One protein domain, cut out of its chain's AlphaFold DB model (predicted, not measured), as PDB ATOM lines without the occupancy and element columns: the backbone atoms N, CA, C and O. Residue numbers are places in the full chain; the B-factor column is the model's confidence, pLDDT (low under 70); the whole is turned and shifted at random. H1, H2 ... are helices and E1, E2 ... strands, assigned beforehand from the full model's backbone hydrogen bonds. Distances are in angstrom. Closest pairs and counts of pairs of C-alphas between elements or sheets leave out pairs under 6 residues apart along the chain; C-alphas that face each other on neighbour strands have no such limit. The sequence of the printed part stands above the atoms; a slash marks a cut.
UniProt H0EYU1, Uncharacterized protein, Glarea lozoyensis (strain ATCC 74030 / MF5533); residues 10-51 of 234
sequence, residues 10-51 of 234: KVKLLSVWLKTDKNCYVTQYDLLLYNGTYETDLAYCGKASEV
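Overview. This is residues 10 to 51 of the 234 residues of an uncharacterized protein of Glarea lozoyensis (strain ATCC 74030 / MF5533) (UniProt H0EYU1). A small antiparallel sheet of three short strands has a one-turn helix on each of its opposite faces, H1 on one and H2 on the other. A wide loop runs from E3 to H1, and its residues 32 to 37 stick out from the body. The printed part has 42 residues, with named elements in the order E1, E2, E3, H1, H2; the sheet's order is E1, E2, E3. The class is mixed, helices and strands, with under half of the residues in named elements. The whole is compact, with a radius of gyration of the C-alphas of 10.0 A and spans of 28 by 20 by 19 A.

Arrangement. E1, residues 10 to 13, E2, residues 15 to 19, and E3, residues 25 to 27, form a meander, each strand the antiparallel neighbour of the one before. In the hairpin E1 and E2, at 146 degrees, N 11 and O 17 are 2.8 A apart, within hydrogen-bond range. In the hairpin E2 and E3, at 144 degrees, N 18 and O 26 are 2.8 A apart, also within range. H1, residues 38 to 41, is on the sheet at a height of 9.6 A, only just over E1 with 3 of its 4 C-alphas; their closest C-alphas, Lys 10 and Tyr 38, are 7.4 A apart. H2, residues 47 to 50, is on the opposite face at a height of 7.7 A, only just over E1 with 3 C-alphas; their closest C-alphas, Val 11 and Ser 49, are 6.0 A apart. H1 and H2 are apart, and both are too short for an O i to N i+4 pair.

Along the chain. E1 begins at C-alpha 10 (12.419, -43.142, -23.307) and is 10.0 A long. E2 is 13.1 A, E3 6.9 A and H1 5.0 A. H2, 5.5 A, ends at C-alpha 50 (16.215, -51.322, -18.887).

Size, cuts and confidence. The two C-alphas farthest apart, Asn 35 and Val 51, are 28.9 A apart. The printed part has no cut, and no link is long. Residues 10 to 15 and 29 to 33 have pLDDT under 70.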
ATOM      1  N   LYS A  10      11.253 -43.240 -24.226       69.19
ATOM      2  CA  LYS A  10      12.419 -43.142 -23.307       69.19
ATOM      3  C   LYS A  10      12.728 -44.420 -22.506       69.19
ATOM      4  O   LYS A  10      11.813 -45.119 -22.072       69.19
ATOM      5  N   VAL A  11      14.006 -44.662 -22.195       68.81
ATOM      6  CA  VAL A  11      14.528 -45.735 -21.314       68.81
ATOM      7  C   VAL A  11      15.432 -45.136 -20.226       68.81
ATOM      8  O   VAL A  11      16.245 -44.260 -20.519       68.81
ATOM      9  N   LYS A  12      15.326 -45.602 -18.969       53.72
ATOM     10  CA  LYS A  12      16.070 -45.041 -17.825       53.72
ATOM     11  C   LYS A  12      17.254 -45.926 -17.418       53.72
ATOM     12  O   LYS A  12      17.044 -46.968 -16.818       53.72
ATOM     13  N   LEU A  13      18.489 -45.473 -17.663       48.53
ATOM     14  CA  LEU A  13      19.720 -45.993 -17.035       48.53
ATOM     15  C   LEU A  13      20.835 -44.929 -17.098       48.53
ATOM     16  O   LEU A  13      21.571 -44.860 -18.075       48.53
ATOM     17  N   LEU A  14      20.936 -44.088 -16.057       52.81
ATOM     18  CA  LEU A  14      21.971 -43.055 -15.788       52.81
ATOM     19  C   LEU A  14      22.263 -42.003 -16.894       52.81
ATOM     20  O   LEU A  14      22.935 -41.015 -16.629       52.81
ATOM     21  N   SER A  15      21.701 -42.171 -18.087       66.25
ATOM     22  CA  SER A  15      21.697 -41.308 -19.273       66.25
ATOM     23  C   SER A  15      20.421 -41.671 -20.049       66.25
ATOM     24  O   SER A  15      20.041 -42.844 -20.075       66.25
ATOM     25  N   VAL A  16      19.675 -40.700 -20.577       73.19
ATOM     26  CA  VAL A  16      18.385 -40.974 -21.238       73.19
ATOM     27  C   VAL A  16      18.641 -41.571 -22.623       73.19
ATOM     28  O   VAL A  16      19.299 -40.953 -23.460       73.19
ATOM     29  N   TRP A  17      18.110 -42.774 -22.862       78.06
ATOM     30  CA  TRP A  17      18.116 -43.420 -24.177       78.06
ATOM     31  C   TRP A  17      16.736 -43.322 -24.813       78.06
ATOM     32  O   TRP A  17      15.716 -43.538 -24.153       78.06
ATOM     33  N   LEU A  18      16.716 -43.019 -26.105       81.25
ATOM     34  CA  LEU A  18      15.524 -42.767 -26.896       81.25
ATOM     35  C   LEU A  18      15.377 -43.871 -27.941       81.25
ATOM     36  O   LEU A  18      16.260 -44.093 -28.764       81.25
ATOM     37  N   LYS A  19      14.260 -44.589 -27.893       82.12
ATOM     38  CA  LYS A  19      13.877 -45.611 -28.855       82.12
ATOM     39  C   LYS A  19      13.227 -44.950 -30.065       82.12
ATOM     40  O   LYS A  19      12.256 -44.216 -29.905       82.12
ATOM     41  N   THR A  20      13.747 -45.230 -31.252       79.12
ATOM     42  CA  THR A  20      13.231 -44.737 -32.530       79.12
ATOM     43  C   THR A  20      12.076 -45.588 -33.053       79.12
ATOM     44  O   THR A  20      11.906 -46.748 -32.667       79.12
ATOM     45  N   ASP A  21      11.319 -45.033 -33.999       79.44
ATOM     46  CA  ASP A  21      10.325 -45.743 -34.815       79.44
ATOM     47  C   ASP A  21      10.932 -46.938 -35.581       79.44
ATOM     48  O   ASP A  21      10.240 -47.903 -35.892       79.44
ATOM     49  N   LYS A  22      12.247 -46.905 -35.835       73.75
ATOM     50  CA  LYS A  22      13.024 -48.004 -36.430       73.75
ATOM     51  C   LYS A  22      13.489 -49.057 -35.422       73.75
ATOM     52  O   LYS A  22      14.275 -49.926 -35.777       73.75
ATOM     53  N   ASN A  23      13.005 -49.005 -34.177       70.06
ATOM     54  CA  ASN A  23      13.359 -49.948 -33.111       70.06
ATOM     55  C   ASN A  23      14.867 -49.954 -32.776       70.06
ATOM     56  O   ASN A  23      15.398 -50.963 -32.315       70.06
ATOM     57  N   CYS A  24      15.542 -48.820 -32.978       71.00
ATOM     58  CA  CYS A  24      16.925 -48.586 -32.558       71.00
ATOM     59  C   CYS A  24      16.952 -47.626 -31.366       71.00
ATOM     60  O   CYS A  24      15.968 -46.935 -31.105       71.00
ATOM     61  N   TYR A  25      18.075 -47.554 -30.656       76.69
ATOM     62  CA  TYR A  25      18.239 -46.654 -29.518       76.69
ATOM     63  C   TYR A  25      19.310 -45.610 -29.827       76.69
ATOM     64  O   TYR A  25      20.384 -45.959 -30.305       76.69
ATOM     65  N   VAL A  26      19.010 -44.347 -29.549       74.50
ATOM     66  CA  VAL A  26      19.940 -43.215 -29.652       74.50
ATOM     67  C   VAL A  26      20.033 -42.531 -28.299       74.50
ATOM     68  O   VAL A  26      19.074 -42.568 -27.521       74.50
ATOM     69  N   THR A  27      21.172 -41.929 -27.979       73.38
ATOM     70  CA  THR A  27      21.269 -41.158 -26.740       73.38
ATOM     71  C   THR A  27      20.697 -39.762 -26.951       73.38
ATOM     72  O   THR A  27      20.660 -39.254 -28.071       73.38
ATOM     73  N   GLN A  28      20.260 -39.114 -25.871       72.06
ATOM     74  CA  GLN A  28      19.890 -37.696 -25.920       72.06
ATOM     75  C   GLN A  28      21.021 -36.813 -26.480       72.06
ATOM     76  O   GLN A  28      20.736 -35.805 -27.119       72.06
ATOM     77  N   TYR A  29      22.284 -37.191 -26.247       63.66
ATOM     78  CA  TYR A  29      23.455 -36.456 -26.729       63.66
ATOM     79  C   TYR A  29      23.587 -36.472 -28.256       63.66
ATOM     80  O   TYR A  29      24.139 -35.532 -28.819       63.66
ATOM     81  N   ASP A  30      23.059 -37.505 -28.919       63.12
ATOM     82  CA  ASP A  30      23.177 -37.695 -30.370       63.12
ATOM     83  C   ASP A  30      22.064 -36.984 -31.166       63.12
ATOM     84  O   ASP A  30      22.006 -37.092 -32.392       63.12
ATOM     85  N   LEU A  31      21.144 -36.282 -30.492       67.88
ATOM     86  CA  LEU A  31      20.046 -35.555 -31.128       67.88
ATOM     87  C   LEU A  31      20.294 -34.042 -31.139       67.88
ATOM     88  O   LEU A  31      20.812 -33.469 -30.182       67.88
ATOM     89  N   LEU A  32      19.858 -33.382 -32.218       63.88
ATOM     90  CA  LEU A  32      19.779 -31.920 -32.282       63.88
ATOM     91  C   LEU A  32      18.917 -31.377 -31.129       63.88
ATOM     92  O   LEU A  32      17.990 -32.050 -30.676       63.88
ATOM     93  N   LEU A  33      19.217 -30.151 -30.681       64.94
ATOM     94  CA  LEU A  33      18.518 -29.474 -29.584       64.94
ATOM     95  C   LEU A  33      16.992 -29.577 -29.738       64.94
ATOM     96  O   LEU A  33      16.392 -28.988 -30.635       64.94
ATOM     97  N   TYR A  34      16.378 -30.322 -28.824       71.00
ATOM     98  CA  TYR A  34      14.936 -30.410 -28.662       71.00
ATOM     99  C   TYR A  34      14.483 -29.332 -27.681       71.00
ATOM    100  O   TYR A  34      15.057 -29.192 -26.604       71.00
ATOM    101  N   ASN A  35      13.458 -28.567 -28.055       71.44
ATOM    102  CA  ASN A  35      12.984 -27.411 -27.284       71.44
ATOM    103  C   ASN A  35      12.095 -27.794 -26.074       71.44
ATOM    104  O   ASN A  35      11.454 -26.927 -25.488       71.44
ATOM    105  N   GLY A  36      12.016 -29.085 -25.736       75.62
ATOM    106  CA  GLY A  36      11.214 -29.638 -24.642       75.62
ATOM    107  C   GLY A  36      12.031 -30.516 -23.692       75.62
ATOM    108  O   GLY A  36      13.260 -30.590 -23.780       75.62
ATOM    109  N   THR A  37      11.346 -31.207 -22.782       74.94
ATOM    110  CA  THR A  37      11.961 -32.134 -21.824       74.94
ATOM    111  C   THR A  37      11.532 -33.558 -22.139       74.94
ATOM    112  O   THR A  37      10.391 -33.951 -21.909       74.94
ATOM    113  N   TYR A  38      12.460 -34.375 -22.644       76.38
ATOM    114  CA  TYR A  38      12.191 -35.764 -23.035       76.38
ATOM    115  C   TYR A  38      11.561 -36.601 -21.905       76.38
ATOM    116  O   TYR A  38      10.818 -37.551 -22.155       76.38
ATOM    117  N   GLU A  39      11.836 -36.254 -20.647       73.56
ATOM    118  CA  GLU A  39      11.270 -36.882 -19.459       73.56
ATOM    119  C   GLU A  39       9.763 -36.659 -19.308       73.56
ATOM    120  O   GLU A  39       9.103 -37.502 -18.702       73.56
ATOM    121  N   THR A  40       9.205 -35.576 -19.835       78.75
ATOM    122  CA  THR A  40       7.759 -35.309 -19.812       78.75
ATOM    123  C   THR A  40       7.107 -35.661 -21.134       78.75
ATOM    124  O   THR A  40       6.001 -36.193 -21.144       78.75
ATOM    125  N   ASP A  41       7.820 -35.419 -22.230       82.31
ATOM    126  CA  ASP A  41       7.225 -35.407 -23.562       82.31
ATOM    127  C   ASP A  41       7.151 -36.814 -24.167       82.31
ATOM    128  O   ASP A  41       6.324 -37.081 -25.037       82.31
ATOM    129  N   LEU A  42       7.977 -37.746 -23.672       82.56
ATOM    130  CA  LEU A  42       8.034 -39.119 -24.168       82.56
ATOM    131  C   LEU A  42       7.582 -40.147 -23.127       82.56
ATOM    132  O   LEU A  42       7.995 -40.149 -21.959       82.56
ATOM    133  N   ALA A  43       6.785 -41.109 -23.597       84.88
ATOM    134  CA  ALA A  43       6.381 -42.257 -22.799       84.88
ATOM    135  C   ALA A  43       7.583 -43.158 -22.481       84.88
ATOM    136  O   ALA A  43       8.472 -43.382 -23.307       84.88
ATOM    137  N   TYR A  44       7.603 -43.688 -21.258       84.88
ATOM    138  CA  TYR A  44       8.605 -44.659 -20.831       84.88
ATOM    139  C   TYR A  44       8.367 -46.017 -21.499       84.88
ATOM    140  O   TYR A  44       7.265 -46.558 -21.441       84.88
ATOM    141  N   CYS A  45       9.420 -46.602 -22.071       82.62
ATOM    142  CA  CYS A  45       9.414 -47.882 -22.782       82.62
ATOM    143  C   CYS A  45       9.161 -49.116 -21.889       82.62
ATOM    144  O   CYS A  45       9.168 -50.242 -22.388       82.62
ATOM    145  N   GLY A  46       8.971 -48.940 -20.576       84.31
ATOM    146  CA  GLY A  46       8.722 -50.023 -19.619       84.31
ATOM    147  C   GLY A  46       9.998 -50.685 -19.080       84.31
ATOM    148  O   GLY A  46      11.064 -50.590 -19.681       84.31
ATOM    149  N   LYS A  47       9.893 -51.415 -17.959       83.62
ATOM    150  CA  LYS A  47      11.045 -52.045 -17.270       83.62
ATOM    151  C   LYS A  47      11.861 -52.992 -18.147       83.62
ATOM    152  O   LYS A  47      13.071 -53.093 -17.988       83.62
ATOM    153  N   ALA A  48      11.215 -53.666 -19.096       79.69
ATOM    154  CA  ALA A  48      11.902 -54.546 -20.037       79.69
ATOM    155  C   ALA A  48      12.951 -53.805 -20.886       79.69
ATOM    156  O   ALA A  48      13.918 -54.422 -21.326       79.69
ATOM    157  N   SER A  49      12.782 -52.495 -21.090       75.38
ATOM    158  CA  SER A  49      13.736 -51.664 -21.829       75.38
ATOM    159  C   SER A  49      15.022 -51.360 -21.054       75.38
ATOM    160  O   SER A  49      16.033 -51.049 -21.669       75.38
ATOM    161  N   GLU A  50      15.023 -51.511 -19.727       77.50
ATOM    162  CA  GLU A  50      16.215 -51.322 -18.887       77.50
ATOM    163  C   GLU A  50      17.150 -52.543 -18.920       77.50
ATOM    164  O   GLU A  50      18.293 -52.484 -18.465       77.50
ATOM    165  N   VAL A  51      16.683 -53.668 -19.465       77.38
ATOM    166  CA  VAL A  51      17.469 -54.898 -19.547       77.38
ATOM    167  C   VAL A  51      18.409 -54.814 -20.745       77.38
ATOM    168  O   VAL A  51      17.991 -54.948 -21.894       77.38
TER     169      VAL A  51